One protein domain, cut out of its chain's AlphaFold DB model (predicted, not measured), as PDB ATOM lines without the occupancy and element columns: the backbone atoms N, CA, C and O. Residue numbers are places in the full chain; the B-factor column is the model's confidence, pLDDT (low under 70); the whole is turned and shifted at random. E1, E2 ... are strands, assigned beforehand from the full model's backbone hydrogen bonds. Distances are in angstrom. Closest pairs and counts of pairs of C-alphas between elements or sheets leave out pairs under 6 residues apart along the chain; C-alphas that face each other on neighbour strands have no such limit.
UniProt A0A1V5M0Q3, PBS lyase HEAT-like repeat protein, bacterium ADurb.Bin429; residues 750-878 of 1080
ATOM      1  N   GLU A 750     -47.559  13.218 -17.465       84.75
ATOM      2  CA  GLU A 750     -47.978  13.798 -16.191       84.75
ATOM      3  C   GLU A 750     -48.042  12.737 -15.098       84.75
ATOM      4  O   GLU A 750     -49.058  12.073 -14.901       84.75
ATOM      5  N   GLY A 751     -46.934  12.609 -14.367       78.81
ATOM      6  CA  GLY A 751     -46.827  11.772 -13.178       78.81
ATOM      7  C   GLY A 751     -46.862  10.261 -13.429       78.81
ATOM      8  O   GLY A 751     -47.315   9.754 -14.451       78.81
ATOM      9  N   GLY A 752     -46.394   9.518 -12.424       85.62
ATOM     10  CA  GLY A 752     -46.451   8.059 -12.404       85.62
ATOM     11  C   GLY A 752     -45.450   7.362 -13.331       85.62
ATOM     12  O   GLY A 752     -44.903   7.921 -14.272       85.62
ATOM     13  N   LEU A 753     -45.201   6.088 -13.033       91.31
ATOM     14  CA  LEU A 753     -44.312   5.229 -13.809       91.31
ATOM     15  C   LEU A 753     -45.122   4.498 -14.893       91.31
ATOM     16  O   LEU A 753     -45.964   3.663 -14.550       91.31
ATOM     17  N   ALA A 754     -44.847   4.757 -16.174       89.44
ATOM     18  CA  ALA A 754     -45.589   4.196 -17.310       89.44
ATOM     19  C   ALA A 754     -44.715   3.287 -18.201       89.44
ATOM     20  O   ALA A 754     -43.493   3.442 -18.204       89.44
ATOM     21  N   PRO A 755     -45.298   2.322 -18.947       91.69
ATOM     22  CA  PRO A 755     -44.560   1.514 -19.919       91.69
ATOM     23  C   PRO A 755     -43.966   2.356 -21.054       91.69
ATOM     24  O   PRO A 755     -44.647   3.218 -21.600       91.69
ATOM     25  N   TRP A 756     -42.721   2.076 -21.437       94.12
ATOM     26  CA  TRP A 756     -42.039   2.737 -22.556       94.12
ATOM     27  C   TRP A 756     -40.844   1.902 -23.025       94.12
ATOM     28  O   TRP A 756     -40.111   1.390 -22.176       94.12
ATOM     29  N   ALA A 757     -40.656   1.727 -24.341       90.94
ATOM     30  CA  ALA A 757     -39.528   0.988 -24.922       90.94
ATOM     31  C   ALA A 757     -39.300  -0.419 -24.331       90.94
ATOM     32  O   ALA A 757     -38.181  -0.842 -24.042       90.94
ATOM     33  N   GLY A 758     -40.393  -1.146 -24.073       90.06
ATOM     34  CA  GLY A 758     -40.367  -2.465 -23.421       90.06
ATOM     35  C   GLY A 758     -40.027  -2.443 -21.922       90.06
ATOM     36  O   GLY A 758     -40.049  -3.487 -21.273       90.06
ATOM     37  N   GLY A 759     -39.740  -1.271 -21.360       92.56
ATOM     38  CA  GLY A 759     -39.477  -1.035 -19.949       92.56
ATOM     39  C   GLY A 759     -40.494  -0.075 -19.334       92.56
ATOM     40  O   GLY A 759     -41.691  -0.162 -19.624       92.56
ATOM     41  N   LYS A 760     -40.038   0.808 -18.440       94.31
ATOM     42  CA  LYS A 760     -40.874   1.823 -17.781       94.31
ATOM     43  C   LYS A 760     -40.101   3.099 -17.479       94.31
ATOM     44  O   LYS A 760     -38.939   3.011 -17.091       94.31
ATOM     45  N   THR A 761     -40.764   4.246 -17.552       94.94
ATOM     46  CA  THR A 761     -40.190   5.545 -17.173       94.94
ATOM     47  C   THR A 761     -41.252   6.484 -16.601       94.94
ATOM     48  O   THR A 761     -42.437   6.340 -16.907       94.94
ATOM     49  N   ASP A 762     -40.840   7.394 -15.724       95.25
ATOM     50  CA  ASP A 762     -41.649   8.530 -15.262       95.25
ATOM     51  C   ASP A 762     -41.189   9.865 -15.864       95.25
ATOM     52  O   ASP A 762     -41.746  10.905 -15.524       95.25
ATOM     53  N   ALA A 763     -40.200   9.827 -16.765       94.75
ATOM     54  CA  ALA A 763     -39.718  11.002 -17.473       94.75
ATOM     55  C   ALA A 763     -40.880  11.755 -18.113       94.75
ATOM     56  O   ALA A 763     -41.745  11.133 -18.747       94.75
ATOM     57  N   ARG A 764     -40.854  13.083 -17.994       95.06
ATOM     58  CA  ARG A 764     -41.799  13.959 -18.684       95.06
ATOM     59  C   ARG A 764     -41.556  13.967 -20.188       95.06
ATOM     60  O   ARG A 764     -42.507  13.888 -20.968       95.06
ATOM     61  N   TYR A 765     -40.276  14.021 -20.555       96.06
ATOM     62  CA  TYR A 765     -39.780  13.944 -21.922       96.06
ATOM     63  C   TYR A 765     -38.714  12.861 -21.996       96.06
ATOM     64  O   TYR A 765     -37.827  12.817 -21.144       96.06
ATOM     65  N   ALA A 766     -38.782  11.988 -22.993       96.44
ATOM     66  CA  ALA A 766     -37.726  11.015 -23.234       96.44
ATOM     67  C   ALA A 766     -37.667  10.587 -24.697       96.44
ATOM     68  O   ALA A 766     -38.676  10.607 -25.398       96.44
ATOM     69  N   VAL A 767     -36.494  10.145 -25.135       97.25
ATOM     70  CA  VAL A 767     -36.286   9.454 -26.406       97.25
ATOM     71  C   VAL A 767     -35.337   8.278 -26.199       97.25
ATOM     72  O   VAL A 767     -34.325   8.397 -25.511       97.25
ATOM     73  N   LEU A 768     -35.687   7.137 -26.786       96.62
ATOM     74  CA  LEU A 768     -34.795   6.020 -27.048       96.62
ATOM     75  C   LEU A 768     -34.558   6.033 -28.549       96.62
ATOM     76  O   LEU A 768     -35.487   5.810 -29.327       96.62
ATOM     77  N   THR A 769     -33.332   6.339 -28.943       95.62
ATOM     78  CA  THR A 769     -32.965   6.444 -30.347       95.62
ATOM     79  C   THR A 769     -32.696   5.065 -30.952       95.62
ATOM     80  O   THR A 769     -32.395   4.102 -30.241       95.62
ATOM     81  N   ALA A 770     -32.765   4.965 -32.279       92.62
ATOM     82  CA  ALA A 770     -32.503   3.726 -33.012       92.62
ATOM     83  C   ALA A 770     -31.099   3.137 -32.758       92.62
ATOM     84  O   ALA A 770     -30.926   1.919 -32.802       92.62
ATOM     85  N   ASP A 771     -30.103   3.982 -32.470       90.56
ATOM     86  CA  ASP A 771     -28.736   3.586 -32.102       90.56
ATOM     87  C   ASP A 771     -28.575   3.244 -30.606       90.56
ATOM     88  O   ASP A 771     -27.479   2.915 -30.156       90.56
ATOM     89  N   GLY A 772     -29.667   3.257 -29.836       91.62
ATOM     90  CA  GLY A 772     -29.704   2.814 -28.443       91.62
ATOM     91  C   GLY A 772     -29.334   3.882 -27.414       91.62
ATOM     92  O   GLY A 772     -29.146   3.536 -26.245       91.62
ATOM     93  N   GLN A 773     -29.241   5.156 -27.810       94.00
ATOM     94  CA  GLN A 773     -29.063   6.261 -26.870       94.00
ATOM     95  C   GLN A 773     -30.385   6.578 -26.179       94.00
ATOM     96  O   GLN A 773     -31.460   6.528 -26.775       94.00
ATOM     97  N   VAL A 774     -30.305   6.938 -24.907       95.06
ATOM     98  CA  VAL A 774     -31.453   7.338 -24.100       95.06
ATOM     99  C   VAL A 774     -31.244   8.774 -23.680       95.06
ATOM    100  O   VAL A 774     -30.252   9.086 -23.035       95.06
ATOM    101  N   SER A 775     -32.195   9.640 -23.983       95.38
ATOM    102  CA  SER A 775     -32.255  10.963 -23.378       95.38
ATOM    103  C   SER A 775     -33.570  11.121 -22.637       95.38
ATOM    104  O   SER A 775     -34.609  10.672 -23.119       95.38
ATOM    105  N   ALA A 776     -33.521  11.694 -21.439       94.69
ATOM    106  CA  ALA A 776     -34.689  11.901 -20.602       94.69
ATOM    107  C   ALA A 776     -34.552  13.192 -19.794       94.69
ATOM    108  O   ALA A 776     -33.468  13.503 -19.302       94.69
ATOM    109  N   ALA A 777     -35.666  13.898 -19.627       93.38
ATOM    110  CA  ALA A 777     -35.765  15.115 -18.839       93.38
ATOM    111  C   ALA A 777     -36.908  15.030 -17.816       93.38
ATOM    112  O   ALA A 777     -37.912  14.337 -18.031       93.38
ATOM    113  N   GLU A 778     -36.719  15.717 -16.688       91.69
ATOM    114  CA  GLU A 778     -37.585  15.666 -15.502       91.69
ATOM    115  C   GLU A 778     -37.877  14.228 -15.011       91.69
ATOM    116  O   GLU A 778     -38.989  13.901 -14.599       91.69
ATOM    117  N   MET A 779     -36.888  13.333 -15.062       92.56
ATOM    118  CA  MET A 779     -37.061  11.913 -14.727       92.56
ATOM    119  C   MET A 779     -36.585  11.599 -13.301       92.56
ATOM    120  O   MET A 779     -35.552  12.105 -12.864       92.56
ATOM    121  N   THR A 780     -37.284  10.706 -12.589       92.81
ATOM    122  CA  THR A 780     -36.776  10.084 -11.348       92.81
ATOM    123  C   THR A 780     -36.556   8.581 -11.471       92.81
ATOM    124  O   THR A 780     -35.729   8.020 -10.754       92.81
ATOM    125  N   ARG A 781     -37.254   7.897 -12.379       93.75
ATOM    126  CA  ARG A 781     -37.161   6.449 -12.570       93.75
ATOM    127  C   ARG A 781     -37.204   6.078 -14.040       93.75
ATOM    128  O   ARG A 781     -38.150   6.415 -14.743       93.75
ATOM    129  N   LEU A 782     -36.247   5.256 -14.456       94.81
ATOM    130  CA  LEU A 782     -36.214   4.646 -15.783       94.81
ATOM    131  C   LEU A 782     -35.732   3.203 -15.682       94.81
ATOM    132  O   LEU A 782     -34.854   2.869 -14.893       94.81
ATOM    133  N   SER A 783     -36.328   2.321 -16.471       94.12
ATOM    134  CA  SER A 783     -35.910   0.930 -16.606       94.12
ATOM    135  C   SER A 783     -36.123   0.479 -18.039       94.12
ATOM    136  O   SER A 783     -37.185   0.750 -18.590       94.12
ATOM    137  N   LEU A 784     -35.152  -0.219 -18.627       94.31
ATOM    138  CA  LEU A 784     -35.224  -0.749 -19.989       94.31
ATOM    139  C   LEU A 784     -34.893  -2.254 -20.035       94.31
ATOM    140  O   LEU A 784     -34.217  -2.770 -19.138       94.31
ATOM    141  N   PRO A 785     -35.341  -2.985 -21.078       88.25
ATOM    142  CA  PRO A 785     -35.087  -4.422 -21.227       88.25
ATOM    143  C   PRO A 785     -33.607  -4.795 -21.335       88.25
ATOM    144  O   PRO A 785     -33.230  -5.907 -20.978       88.25
ATOM    145  N   ASN A 786     -32.769  -3.867 -21.802       84.69
ATOM    146  CA  ASN A 786     -31.320  -4.045 -21.903       84.69
ATOM    147  C   ASN A 786     -30.612  -4.076 -20.532       84.69
ATOM    148  O   ASN A 786     -29.394  -4.206 -20.492       84.69
ATOM    149  N   GLY A 787     -31.355  -3.959 -19.427       85.62
ATOM    150  CA  GLY A 787     -30.839  -4.005 -18.061       85.62
ATOM    151  C   GLY A 787     -30.571  -2.636 -17.443       85.62
ATOM    152  O   GLY A 787     -30.338  -2.581 -16.237       85.62
ATOM    153  N   LEU A 788     -30.658  -1.545 -18.218       91.62
ATOM    154  CA  LEU A 788     -30.507  -0.186 -17.704       91.62
ATOM    155  C   LEU A 788     -31.616   0.131 -16.697       91.62
ATOM    156  O   LEU A 788     -32.804  -0.044 -16.977       91.62
ATOM    157  N   ARG A 789     -31.227   0.613 -15.520       92.88
ATOM    158  CA  ARG A 789     -32.104   1.062 -14.439       92.88
ATOM    159  C   ARG A 789     -31.544   2.335 -13.839       92.88
ATOM    160  O   ARG A 789     -30.396   2.355 -13.412       92.88
ATOM    161  N   ILE A 790     -32.369   3.365 -13.761       91.81
ATOM    162  CA  ILE A 790     -32.024   4.657 -13.185       91.81
ATOM    163  C   ILE A 790     -33.022   4.975 -12.081       91.81
ATOM    164  O   ILE A 790     -34.231   4.805 -12.260       91.81
ATOM    165  N   HIS A 791     -32.514   5.411 -10.934       92.31
ATOM    166  CA  HIS A 791     -33.307   5.889  -9.814       92.31
ATOM    167  C   HIS A 791     -32.678   7.156  -9.239       92.31
ATOM    168  O   HIS A 791     -31.540   7.128  -8.774       92.31
ATOM    169  N   SER A 792     -33.444   8.240  -9.212       90.00
ATOM    170  CA  SER A 792     -33.076   9.511  -8.603       90.00
ATOM    171  C   SER A 792     -34.065   9.887  -7.498       90.00
ATOM    172  O   SER A 792     -35.245   9.546  -7.564       90.00
ATOM    173  N   GLN A 793     -33.594  10.578  -6.459       87.75
ATOM    174  CA  GLN A 793     -34.462  11.123  -5.401       87.75
ATOM    175  C   GLN A 793     -35.173  12.427  -5.805       87.75
ATOM    176  O   GLN A 793     -36.134  12.824  -5.149       87.75
ATOM    177  N   ALA A 794     -34.712  13.078  -6.875       87.38
ATOM    178  CA  ALA A 794     -35.279  14.304  -7.428       87.38
ATOM    179  C   ALA A 794     -35.253  14.257  -8.968       87.38
ATOM    180  O   ALA A 794     -34.422  13.530  -9.522       87.38
ATOM    181  N   PRO A 795     -36.121  15.008  -9.670       88.88
ATOM    182  CA  PRO A 795     -36.095  15.073 -11.129       88.88
ATOM    183  C   PRO A 795     -34.713  15.479 -11.650       88.88
ATOM    184  O   PRO A 795     -34.110  16.431 -11.148       88.88
ATOM    185  N   CYS A 796     -34.214  14.745 -12.638       88.06
ATOM    186  CA  CYS A 796     -32.950  15.033 -13.306       88.06
ATOM    187  C   CYS A 796     -33.065  14.849 -14.821       88.06
ATOM    188  O   CYS A 796     -33.887  14.060 -15.299       88.06
ATOM    189  N   ASP A 797     -32.170  15.526 -15.537       91.56
ATOM    190  CA  ASP A 797     -32.015  15.411 -16.983       91.56
ATOM    191  C   ASP A 797     -30.739  14.630 -17.287       91.56
ATOM    192  O   ASP A 797     -29.681  14.903 -16.700       91.56
ATOM    193  N   LEU A 798     -30.825  13.661 -18.195       92.44
ATOM    194  CA  LEU A 798     -29.702  12.800 -18.535       92.44
ATOM    195  C   LEU A 798     -29.665  12.393 -20.002       92.44
ATOM    196  O   LEU A 798     -30.691  12.328 -20.677       92.44
ATOM    197  N   VAL A 799     -28.464  12.032 -20.443       93.31
ATOM    198  CA  VAL A 799     -28.198  11.344 -21.708       93.31
ATOM    199  C   VAL A 799     -27.365  10.112 -21.405       93.31
ATOM    200  O   VAL A 799     -26.332  10.221 -20.759       93.31
ATOM    201  N   TRP A 800     -27.790   8.943 -21.853       93.06
ATOM    202  CA  TRP A 800     -27.094   7.681 -21.657       93.06
ATOM    203  C   TRP A 800     -26.804   7.018 -23.001       93.06
ATOM    204  O   TRP A 800     -27.675   6.919 -23.864       93.06
ATOM    205  N   THR A 801     -25.584   6.521 -23.143       91.56
ATOM    206  CA  THR A 801     -25.118   5.639 -24.212       91.56
ATOM    207  C   THR A 801     -24.490   4.393 -23.582       91.56
ATOM    208  O   THR A 801     -24.288   4.308 -22.365       91.56
ATOM    209  N   SER A 802     -24.136   3.404 -24.407       86.31
ATOM    210  CA  SER A 802     -23.475   2.181 -23.932       86.31
ATOM    211  C   SER A 802     -22.135   2.423 -23.224       86.31
ATOM    212  O   SER A 802     -21.689   1.565 -22.466       86.31
ATOM    213  N   ASP A 803     -21.493   3.562 -23.475       87.94
ATOM    214  CA  ASP A 803     -20.150   3.923 -23.019       87.94
ATOM    215  C   ASP A 803     -20.095   5.215 -22.186       87.94
ATOM    216  O   ASP A 803     -19.085   5.450 -21.519       87.94
ATOM    217  N   ALA A 804     -21.158   6.027 -22.187       90.81
ATOM    218  CA  ALA A 804     -21.186   7.316 -21.509       90.81
ATOM    219  C   ALA A 804     -22.532   7.644 -20.844       90.81
ATOM    220  O   ALA A 804     -23.604   7.292 -21.330       90.81
ATOM    221  N   LEU A 805     -22.474   8.401 -19.750       90.38
ATOM    222  CA  LEU A 805     -23.625   9.054 -19.131       90.38
ATOM    223  C   LEU A 805     -23.337  10.547 -18.973       90.38
ATOM    224  O   LEU A 805     -22.322  10.926 -18.400       90.38
ATOM    225  N   VAL A 806     -24.261  11.393 -19.410       91.44
ATOM    226  CA  VAL A 806     -24.286  12.829 -19.140       91.44
ATOM    227  C   VAL A 806     -25.414  13.100 -18.155       91.44
ATOM    228  O   VAL A 806     -26.564  12.789 -18.444       91.44
ATOM    229  N   LEU A 807     -25.108  13.693 -17.003       88.81
ATOM    230  CA  LEU A 807     -26.103  14.235 -16.077       88.81
ATOM    231  C   LEU A 807     -26.143  15.754 -16.256       88.81
ATOM    232  O   LEU A 807     -25.258  16.470 -15.779       88.81
ATOM    233  N   ALA A 808     -27.154  16.228 -16.986       80.50
ATOM    234  CA  ALA A 808     -27.292  17.626 -17.391       80.50
ATOM    235  C   ALA A 808     -27.867  18.512 -16.276       80.50
ATOM    236  O   ALA A 808     -27.515  19.689 -16.186       80.50
ATOM    237  N   VAL A 809     -28.709  17.952 -15.402       78.00
ATOM    238  CA  VAL A 809     -29.258  18.647 -14.228       78.00
ATOM    239  C   VAL A 809     -29.098  17.762 -12.995       78.00
ATOM    240  O   VAL A 809     -29.734  16.717 -12.883       78.00
ATOM    241  N   LEU A 810     -28.257  18.199 -12.053       77.25
ATOM    242  CA  LEU A 810     -28.024  17.535 -10.768       77.25
ATOM    243  C   LEU A 810     -28.287  18.531  -9.631       77.25
ATOM    244  O   LEU A 810     -27.448  19.389  -9.371       77.25
ATOM    245  N   THR A 811     -29.443  18.461  -8.968       75.62
ATOM    246  CA  THR A 811     -29.838  19.397  -7.893       75.62
ATOM    247  C   THR A 811     -29.080  19.150  -6.579       75.62
ATOM    248  O   THR A 811     -28.425  18.123  -6.401       75.62
ATOM    249  N   GLU A 812     -29.099  20.104  -5.641       72.06
ATOM    250  CA  GLU A 812     -28.501  19.876  -4.315       72.06
ATOM    251  C   GLU A 812     -29.235  18.761  -3.564       72.06
ATOM    252  O   GLU A 812     -30.461  18.696  -3.577       72.06
ATOM    253  N   SER A 813     -28.482  17.885  -2.895       70.69
ATOM    254  CA  SER A 813     -28.969  16.634  -2.294       70.69
ATOM    255  C   SER A 813     -29.472  15.593  -3.306       70.69
ATOM    256  O   SER A 813     -30.061  14.586  -2.907       70.69
ATOM    257  N   ALA A 814     -29.238  15.787  -4.613       79.25
ATOM    258  CA  ALA A 814     -29.576  14.786  -5.616       79.25
ATOM    259  C   ALA A 814     -28.736  13.524  -5.416       79.25
ATOM    260  O   ALA A 814     -27.510  13.574  -5.303       79.25
ATOM    261  N   THR A 815     -29.428  12.392  -5.417       83.81
ATOM    262  CA  THR A 815     -28.832  11.063  -5.350       83.81
ATOM    263  C   THR A 815     -29.315  10.277  -6.555       83.81
ATOM    264  O   THR A 815     -30.505   9.972  -6.633       83.81
ATOM    265  N   VAL A 816     -28.408   9.968  -7.479       89.62
ATOM    266  CA  VAL A 816     -28.682   9.273  -8.739       89.62
ATOM    267  C   VAL A 816     -27.977   7.923  -8.725       89.62
ATOM    268  O   VAL A 816     -26.756   7.841  -8.621       89.62
ATOM    269  N   HIS A 817     -28.750   6.854  -8.857       87.38
ATOM    270  CA  HIS A 817     -28.258   5.498  -9.053       87.38
ATOM    271  C   HIS A 817     -28.539   5.070 -10.486       87.38
ATOM    272  O   HIS A 817     -29.689   5.095 -10.919       87.38
ATOM    273  N   VAL A 818     -27.511   4.621 -11.191       90.06
ATOM    274  CA  VAL A 818     -27.595   4.049 -12.534       90.06
ATOM    275  C   VAL A 818     -27.011   2.645 -12.465       90.06
ATOM    276  O   VAL A 818     -25.903   2.456 -11.984       90.06
ATOM    277  N   ALA A 819     -27.747   1.639 -12.912       86.06
ATOM    278  CA  ALA A 819     -27.294   0.255 -12.960       86.06
ATOM    279  C   ALA A 819     -27.587  -0.333 -14.339       86.06
ATOM    280  O   ALA A 819     -28.636  -0.060 -14.914       86.06
ATOM    281  N   TRP A 820     -26.673  -1.141 -14.860       90.19
ATOM    282  CA  TRP A 820     -26.818  -1.882 -16.112       90.19
ATOM    283  C   TRP A 820     -26.127  -3.247 -15.975       90.19
ATOM    284  O   TRP A 820     -25.657  -3.596 -14.893       90.19
ATOM    285  N   ASN A 821     -26.108  -4.059 -17.035       80.31
ATOM    286  CA  ASN A 821     -25.716  -5.474 -16.931       80.31
ATOM    287  C   ASN A 821     -24.314  -5.708 -16.344       80.31
ATOM    288  O   ASN A 821     -24.141  -6.658 -15.584       80.31
ATOM    289  N   ASP A 822     -23.357  -4.827 -16.642       78.62
ATOM    290  CA  ASP A 822     -21.934  -5.025 -16.325       78.62
ATOM    291  C   ASP A 822     -21.371  -3.975 -15.353       78.62
ATOM    292  O   ASP A 822     -20.154  -3.867 -15.173       78.62
ATOM    293  N   GLY A 823     -22.239  -3.187 -14.713       82.88
ATOM    294  CA  GLY A 823     -21.804  -2.211 -13.727       82.88
ATOM    295  C   GLY A 823     -22.907  -1.347 -13.137       82.88
ATOM    296  O   GLY A 823     -24.077  -1.401 -13.522       82.88
ATOM    297  N   TRP A 824     -22.514  -0.537 -12.164       85.62
ATOM    298  CA  TRP A 824     -23.357   0.508 -11.609       85.62
ATOM    299  C   TRP A 824     -22.550   1.766 -11.324       85.62
ATOM    300  O   TRP A 824     -21.340   1.723 -11.088       85.62
ATOM    301  N   LEU A 825     -23.264   2.879 -11.333       87.81
ATOM    302  CA  LEU A 825     -22.806   4.210 -11.014       87.81
ATOM    303  C   LEU A 825     -23.734   4.810  -9.957       87.81
ATOM    304  O   LEU A 825     -24.958   4.726 -10.051       87.81
ATOM    305  N   PHE A 826     -23.146   5.435  -8.955       84.94
ATOM    306  CA  PHE A 826     -23.836   6.231  -7.955       84.94
ATOM    307  C   PHE A 826     -23.237   7.625  -7.959       84.94
ATOM    308  O   PHE A 826     -22.017   7.769  -7.879       84.94
ATOM    309  N   VAL A 827     -24.096   8.632  -8.046       87.62
ATOM    310  CA  VAL A 827     -23.718  10.037  -7.967       87.62
ATOM    311  C   VAL A 827     -24.542  10.689  -6.867       87.62
ATOM    312  O   VAL A 827     -25.768  10.698  -6.931       87.62
ATOM    313  N   GLU A 828     -23.876  11.252  -5.868       83.81
ATOM    314  CA  GLU A 828     -24.500  12.002  -4.779       83.81
ATOM    315  C   GLU A 828     -23.932  13.420  -4.740       83.81
ATOM    316  O   GLU A 828     -22.716  13.615  -4.715       83.81
ATOM    317  N   ARG A 829     -24.808  14.428  -4.716       82.75
ATOM    318  CA  ARG A 829     -24.425  15.835  -4.560       82.75
ATOM    319  C   ARG A 829     -24.808  16.329  -3.166       82.75
ATOM    320  O   ARG A 829     -25.966  16.648  -2.933       82.75
ATOM    321  N   SER A 830     -23.838  16.480  -2.263       73.94
ATOM    322  CA  SER A 830     -24.042  16.998  -0.897       73.94
ATOM    323  C   SER A 830     -22.818  17.786  -0.412       73.94
ATOM    324  O   SER A 830     -21.884  17.226   0.154       73.94
ATOM    325  N   GLY A 831     -22.753  19.087  -0.718       73.19
ATOM    326  CA  GLY A 831     -21.568  19.935  -0.469       73.19
ATOM    327  C   GLY A 831     -20.342  19.612  -1.350       73.19
ATOM    328  O   GLY A 831     -19.630  20.521  -1.766       73.19
ATOM    329  N   CYS A 832     -20.149  18.344  -1.718       77.56
ATOM    330  CA  CYS A 832     -19.266  17.820  -2.761       77.56
ATOM    331  C   CYS A 832     -20.059  16.917  -3.723       77.56
ATOM    332  O   CYS A 832     -21.210  16.573  -3.445       77.56
ATOM    333  N   VAL A 833     -19.448  16.516  -4.838       85.31
ATOM    334  CA  VAL A 833     -20.003  15.498  -5.738       85.31
ATOM    335  C   VAL A 833     -19.251  14.191  -5.542       85.31
ATOM    336  O   VAL A 833     -18.060  14.089  -5.834       85.31
ATOM    337  N   TYR A 834     -19.954  13.197  -5.017       80.44
ATOM    338  CA  TYR A 834     -19.432  11.865  -4.777       80.44
ATOM    339  C   TYR A 834     -19.868  10.928  -5.897       80.44
ATOM    340  O   TYR A 834     -21.058  10.789  -6.163       80.44
ATOM    341  N   VAL A 835     -18.899  10.294  -6.549       88.31
ATOM    342  CA  VAL A 835     -19.106   9.349  -7.645       88.31
ATOM    343  C   VAL A 835     -18.537   7.997  -7.231       88.31
ATOM    344  O   VAL A 835     -17.345   7.881  -6.953       88.31
ATOM    345  N   GLN A 836     -19.368   6.960  -7.213       82.38
ATOM    346  CA  GLN A 836     -18.924   5.570  -7.108       82.38
ATOM    347  C   GLN A 836     -19.269   4.824  -8.382       82.38
ATOM    348  O   GLN A 836     -20.420   4.820  -8.805       82.38
ATOM    349  N   TYR A 837     -18.282   4.146  -8.945       86.44
ATOM    350  CA  TYR A 837     -18.413   3.309 -10.118       86.44
ATOM    351  C   TYR A 837     -17.866   1.919  -9.830       86.44
ATOM    352  O   TYR A 837     -16.758   1.756  -9.326       86.44
ATOM    353  N   SER A 838     -18.648   0.906 -10.172       82.06
ATOM    354  CA  SER A 838     -18.247  -0.490 -10.068       82.06
ATOM    355  C   SER A 838     -18.742  -1.209 -11.312       82.06
ATOM    356  O   SER A 838     -19.857  -1.731 -11.328       82.06
ATOM    357  N   GLY A 839     -17.901  -1.232 -12.343       82.56
ATOM    358  CA  GLY A 839     -18.105  -2.002 -13.565       82.56
ATOM    359  C   GLY A 839     -16.812  -2.656 -14.043       82.56
ATOM    360  O   GLY A 839     -15.740  -2.427 -13.482       82.56
ATOM    361  N   THR A 840     -16.917  -3.509 -15.059       82.06
ATOM    362  CA  THR A 840     -15.782  -4.290 -15.588       82.06
ATOM    363  C   THR A 840     -15.001  -3.589 -16.701       82.06
ATOM    364  O   THR A 840     -13.939  -4.072 -17.087       82.06
ATOM    365  N   SER A 841     -15.512  -2.465 -17.208       83.56
ATOM    366  CA  SER A 841     -14.937  -1.695 -18.318       83.56
ATOM    367  C   SER A 841     -14.768  -0.226 -17.931       83.56
ATOM    368  O   SER A 841     -15.406   0.237 -16.986       83.56
ATOM    369  N   THR A 842     -13.934   0.520 -18.653       86.56
ATOM    370  CA  THR A 842     -13.893   1.984 -18.520       86.56
ATOM    371  C   THR A 842     -15.220   2.587 -18.984       86.56
ATOM    372  O   THR A 842     -15.793   2.112 -19.965       86.56
ATOM    373  N   TYR A 843     -15.710   3.610 -18.287       89.38
ATOM    374  CA  TYR A 843     -16.982   4.268 -18.583       89.38
ATOM    375  C   TYR A 843     -16.858   5.787 -18.453       89.38
ATOM    376  O   TYR A 843     -16.182   6.276 -17.554       89.38
ATOM    377  N   GLN A 844     -17.506   6.539 -19.336       93.44
ATOM    378  CA  GLN A 844     -17.465   8.001 -19.325       93.44
ATOM    379  C   GLN A 844     -18.628   8.574 -18.513       93.44
ATOM    380  O   GLN A 844     -19.791   8.266 -18.765       93.44
ATOM    381  N   LEU A 845     -18.343   9.459 -17.561       93.06
ATOM    382  CA  LEU A 845     -19.365  10.251 -16.879       93.06
ATOM    383  C   LEU A 845     -19.115  11.730 -17.131       93.06
ATOM    384  O   LEU A 845     -18.053  12.245 -16.801       93.06
ATOM    385  N   ARG A 846     -20.122  12.431 -17.645       92.81
ATOM    386  CA  ARG A 846     -20.122  13.887 -17.734       92.81
ATOM    387  C   ARG A 846     -21.129  14.480 -16.767       92.81
ATOM    388  O   ARG A 846     -22.300  14.110 -16.767       92.81
ATOM    389  N   LEU A 847     -20.675  15.407 -15.937       90.25
ATOM    390  CA  LEU A 847     -21.499  16.096 -14.950       90.25
ATOM    391  C   LEU A 847     -21.586  17.569 -15.312       90.25
ATOM    392  O   LEU A 847     -20.555  18.218 -15.469       90.25
ATOM    393  N   ARG A 848     -22.800  18.114 -15.389       86.94
ATOM    394  CA  ARG A 848     -22.995  19.555 -15.547       86.94
ATOM    395  C   ARG A 848     -23.212  20.210 -14.182       86.94
ATOM    396  O   ARG A 848     -24.280  20.111 -13.581       86.94
ATOM    397  N   LEU A 849     -22.172  20.862 -13.671       84.75
ATOM    398  CA  LEU A 849     -22.110  21.525 -12.373       84.75
ATOM    399  C   LEU A 849     -22.008  23.045 -12.570       84.75
ATOM    400  O   LEU A 849     -20.954  23.575 -12.905       84.75
ATOM    401  N   GLN A 850     -23.110  23.757 -12.321       81.06
ATOM    402  CA  GLN A 850     -23.180  25.226 -12.439       81.06
ATOM    403  C   GLN A 850     -22.261  25.961 -11.451       81.06
ATOM    404  O   GLN A 850     -21.836  27.086 -11.693       81.06
ATOM    405  N   GLU A 851     -21.938  25.317 -10.332       82.88
ATOM    406  CA  GLU A 851     -21.022  25.840  -9.330       82.88
ATOM    407  C   GLU A 851     -19.816  24.921  -9.201       82.88
ATOM    408  O   GLU A 851     -19.955  23.696  -9.225       82.88
ATOM    409  N   ALA A 852     -18.645  25.525  -9.002       84.19
ATOM    410  CA  ALA A 852     -17.423  24.800  -8.710       84.19
ATOM    411  C   ALA A 852     -17.603  23.991  -7.415       84.19
ATOM    412  O   ALA A 852     -17.962  24.533  -6.360       84.19
ATOM    413  N   ARG A 853     -17.388  22.678  -7.497       85.50
ATOM    414  CA  ARG A 853     -17.567  21.744  -6.384       85.50
ATOM    415  C   ARG A 853     -16.426  20.726  -6.340       85.50
ATOM    416  O   ARG A 853     -15.951  20.301  -7.391       85.50
ATOM    417  N   PRO A 854     -15.984  20.303  -5.141       81.75
ATOM    418  CA  PRO A 854     -15.075  19.172  -5.014       81.75
ATOM    419  C   PRO A 854     -15.717  17.910  -5.590       81.75
ATOM    420  O   PRO A 854     -16.868  17.609  -5.262       81.75
ATOM    421  N   VAL A 855     -14.974  17.168  -6.409       84.94
ATOM    422  CA  VAL A 855     -15.410  15.888  -6.976       84.94
ATOM    423  C   VAL A 855     -14.538  14.765  -6.426       84.94
ATOM    424  O   VAL A 855     -13.306  14.847  -6.429       84.94
ATOM    425  N   VAL A 856     -15.187  13.713  -5.934       78.31
ATOM    426  CA  VAL A 856     -14.543  12.518  -5.386       78.31
ATOM    427  C   VAL A 856     -15.020  11.313  -6.181       78.31
ATOM    428  O   VAL A 856     -16.212  11.019  -6.187       78.31
ATOM    429  N   VAL A 857     -14.094  10.601  -6.819       85.62
ATOM    430  CA  VAL A 857     -14.383   9.416  -7.636       85.62
ATOM    431  C   VAL A 857     -13.805   8.187  -6.950       85.62
ATOM    432  O   VAL A 857     -12.609   8.121  -6.686       85.62
ATOM    433  N   ASN A 858     -14.655   7.212  -6.626       76.94
ATOM    434  CA  ASN A 858     -14.281   5.962  -5.959       76.94
ATOM    435  C   ASN A 858     -13.473   6.154  -4.663       76.94
ATOM    436  O   ASN A 858     -12.672   5.304  -4.294       76.94
ATOM    437  N   GLY A 859     -13.701   7.261  -3.949       65.69
ATOM    438  CA  GLY A 859     -12.970   7.619  -2.727       65.69
ATOM    439  C   GLY A 859     -11.707   8.460  -2.950       65.69
ATOM    440  O   GLY A 859     -11.127   8.921  -1.971       65.69
ATOM    441  N   THR A 860     -11.319   8.723  -4.199       69.25
ATOM    442  CA  THR A 860     -10.176   9.573  -4.555       69.25
ATOM    443  C   THR A 860     -10.653  10.983  -4.927       69.25
ATOM    444  O   THR A 860     -11.428  11.126  -5.877       69.25
ATOM    445  N   PRO A 861     -10.223  12.046  -4.223       70.00
ATOM    446  CA  PRO A 861     -10.475  13.418  -4.651       70.00
ATOM    447  C   PRO A 861      -9.716  13.720  -5.944       70.00
ATOM    448  O   PRO A 861      -8.508  13.504  -6.019       70.00
ATOM    449  N   ILE A 862     -10.410  14.256  -6.943       79.94
ATOM    450  CA  ILE A 862      -9.814  14.628  -8.239       79.94
ATOM    451  C   ILE A 862      -9.773  16.147  -8.455       79.94
ATOM    452  O   ILE A 862      -9.441  16.612  -9.542       79.94
ATOM    453  N   GLY A 863     -10.113  16.929  -7.427       77.75
ATOM    454  CA  GLY A 863     -10.076  18.392  -7.442       77.75
ATOM    455  C   GLY A 863     -11.455  19.050  -7.410       77.75
ATOM    456  O   GLY A 863     -12.472  18.400  -7.160       77.75
ATOM    457  N   ILE A 864     -11.466  20.365  -7.628       81.50
ATOM    458  CA  ILE A 864     -12.675  21.189  -7.723       81.50
ATOM    459  C   ILE A 864     -12.984  21.384  -9.203       81.50
ATOM    460  O   ILE A 864     -12.128  21.856  -9.947       81.50
ATOM    461  N   HIS A 865     -14.200  21.033  -9.610       85.06
ATOM    462  CA  HIS A 865     -14.643  21.079 -11.001       85.06
ATOM    463  C   HIS A 865     -16.020  21.740 -11.112       85.06
ATOM    464  O   HIS A 865     -16.766  21.783 -10.130       85.06
ATOM    465  N   GLY A 866     -16.369  22.232 -12.300       83.19
ATOM    466  CA  GLY A 866     -17.606  22.979 -12.539       83.19
ATOM    467  C   GLY A 866     -17.455  24.489 -12.347       83.19
ATOM    468  O   GLY A 866     -16.388  24.993 -11.995       83.19
ATOM    469  N   GLY A 867     -18.558  25.211 -12.534       80.38
ATOM    470  CA  GLY A 867     -18.628  26.669 -12.436       80.38
ATOM    471  C   GLY A 867     -19.161  27.330 -13.712       80.38
ATOM    472  O   GLY A 867     -19.376  26.649 -14.712       80.38
ATOM    473  N   PRO A 868     -19.345  28.661 -13.708       67.81
ATOM    474  CA  PRO A 868     -19.950  29.386 -14.830       67.81
ATOM    475  C   PRO A 868     -19.149  29.299 -16.137       67.81
ATOM    476  O   PRO A 868     -19.737  29.279 -17.213       67.81
ATOM    477  N   GLU A 869     -17.816  29.243 -16.050       65.50
ATOM    478  CA  GLU A 869     -16.913  29.231 -17.214       65.50
ATOM    479  C   GLU A 869     -16.688  27.826 -17.795       65.50
ATOM    480  O   GLU A 869     -16.422  27.679 -18.985       65.50
ATOM    481  N   ALA A 870     -16.803  26.786 -16.965       73.12
ATOM    482  CA  ALA A 870     -16.587  25.393 -17.349       73.12
ATOM    483  C   ALA A 870     -17.539  24.475 -16.563       73.12
ATOM    484  O   ALA A 870     -17.111  23.760 -15.653       73.12
ATOM    485  N   PRO A 871     -18.847  24.504 -16.872       81.06
ATOM    486  CA  PRO A 871     -19.838  23.765 -16.102       81.06
ATOM    487  C   PRO A 871     -19.773  22.254 -16.340       81.06
ATOM    488  O   PRO A 871     -20.325  21.504 -15.547       81.06
ATOM    489  N   GLU A 872     -19.143  21.778 -17.414       85.75
ATOM    490  CA  GLU A 872     -19.078  20.351 -17.748       85.75
ATOM    491  C   GLU A 872     -17.796  19.703 -17.209       85.75
ATOM    492  O   GLU A 872     -16.689  20.180 -17.447       85.75
ATOM    493  N   VAL A 873     -17.958  18.591 -16.494       87.81
ATOM    494  CA  VAL A 873     -16.873  17.797 -15.911       87.81
ATOM    495  C   VAL A 873     -16.907  16.413 -16.534       87.81
ATOM    496  O   VAL A 873     -17.852  15.671 -16.282       87.81
ATOM    497  N   ALA A 874     -15.899  16.060 -17.330       91.31
ATOM    498  CA  ALA A 874     -15.757  14.724 -17.907       91.31
ATOM    499  C   ALA A 874     -14.857  13.844 -17.028       91.31
ATOM    500  O   ALA A 874     -13.781  14.273 -16.610       91.31
ATOM    501  N   LEU A 875     -15.318  12.631 -16.732       90.69
ATOM    502  CA  LEU A 875     -14.684  11.678 -15.830       90.69
ATOM    503  C   LEU A 875     -14.539  10.318 -16.513       90.69
ATOM    504  O   LEU A 875     -15.537   9.659 -16.814       90.69
ATOM    505  N   ASP A 876     -13.295   9.874 -16.658       90.75
ATOM    506  CA  ASP A 876     -12.949   8.539 -17.139       90.75
ATOM    507  C   ASP A 876     -12.986   7.575 -15.946       90.75
ATOM    508  O   ASP A 876     -12.080   7.540 -15.112       90.75
ATOM    509  N   LEU A 877     -14.074   6.820 -15.814       88.38
ATOM    510  CA  LEU A 877     -14.293   5.919 -14.689       88.38
ATOM    511  C   LEU A 877     -13.691   4.548 -14.994       88.38
ATOM    512  O   LEU A 877     -14.218   3.790 -15.806       88.38
ATOM    513  N   GLU A 878     -12.588   4.215 -14.330       83.69
ATOM    514  CA  GLU A 878     -11.921   2.920 -14.484       83.69
ATOM    515  C   GLU A 878     -12.526   1.827 -13.573       83.69
ATOM    516  O   GLU A 878     -13.038   2.133 -12.489       83.69
TER     517      GLU A 878
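Overview. This is residues 750 to 878 of the 1080 residues of the protein "PBS lyase HEAT-like repeat protein" of bacterium ADurb.Bin429 (UniProt A0A1V5M0Q3). One large sheet is folded over on itself into a sandwich of two layers, roughly face to face, because E4 and E5 bend sharply and each gives its two halves to different layers. One layer runs across the late part of E4, the early part of E5, E7, E8, E9, E11 and E12, with E2 and the small E1 at its far end; the other holds E3, the early part of E4, the late part of E5, E6, E10 and E13. The sandwich is open beside E2 and E3 and more nearly closed at the other end, where E12 and E13 come near each other. The printed part has 129 residues, with no named helix and thirteen strands, E1 to E13 in order; the sheet is branched and mixed, mostly antiparallel with two parallel pairs, and the class is all strand. It is compact, with a radius of gyration of the C-alphas of 14.1 A, and spans 40 by 33 by 22 A.

Along the chain. The longest strand by residues is E5, residues 789 to 800, which bends by 149 degrees at residue 797. E4, residues 774 to 783, bends by 139 degrees at residue 779. The strands longest from first to last C-alpha are E8, residues 823 to 830, 23.2 A, E9, residues 832 to 839, 22.6 A, and E7, residues 815 to 820, 17.0 A. E6 is residues 804 to 809, 15.7 A; E10 is residues 843 to 848, 16.7 A; E13 is residues 872 to 877, 15.5 A. E11 is residues 853 to 857 and E12 residues 860 to 865. The short strands are E1, residues 754 to 756, E2, residues 759 to 761, and E3, residues 765 to 768. E1 begins at C-alpha 754, (-45.589, 4.196, -17.310), and E13 ends at C-alpha 877, (-14.293, 5.919, -14.689).

Arrangement. E4 and E5 are a hairpin, with N 782 and O 790 3.0 A apart and N 776 and O 798 3.0 A apart, within hydrogen-bond range. Beside E5, E4 lies on one side, and E6, beside residues 796 to 800, and E7, beside residues 789 to 793, on the other side. E5 and E6 are antiparallel, with N 806 and O 799 at 2.7 A; E5 and E7 are antiparallel, with N 789 and O 819 at 2.7 A. Beside E4, E2 and E3 lie on one side and E5 on the other side; N 783 and O 760 are 2.8 A apart, and N 767 and O 775 2.8 A. E3 E4 E5 E6 form a meander, each strand the antiparallel neighbour of the one before, and so do E7 E8 E9. N 818 of E7 and O 825 of E8 are within hydrogen-bond range at 2.8 A, and so are N 826 of E8 and O 836 of E9 at 2.8 A. E9 and E11 are parallel at 20 degrees, with N 833 and O 854 at 2.8 A; E11 and the edge strand E12 are a hairpin, with N 855 and O 863 at 2.9 A. E6 and E10 are parallel at 14 degrees, with N 807 and O 846 at 2.8 A; E10 and the edge strand E13 are antiparallel, with N 845 and O 875 at 2.9 A. The closest C-alphas of E12 and E13, those of His 865 and Val 873, are 6.3 A apart. E6 and E8 are apart, as are E2 and E3. E1 and E2 meet only at a point, with C-alphas 755 and 760 facing each other at 4.3 A.

Size, cuts and confidence. The two C-alphas farthest apart, those of Pro 755 and Gly 863, are 40.4 A from each other. The sheet is strongly twisted, its C-alphas lying up to 9.9 A off the best plane. The printed part has no cut and no long link; the link from E12 to E13, six residues, is short, and the others are tight. The mean pLDDT of the printed part is 86.5, and it is under 70 at residues 859 to 860 and 868 to 869.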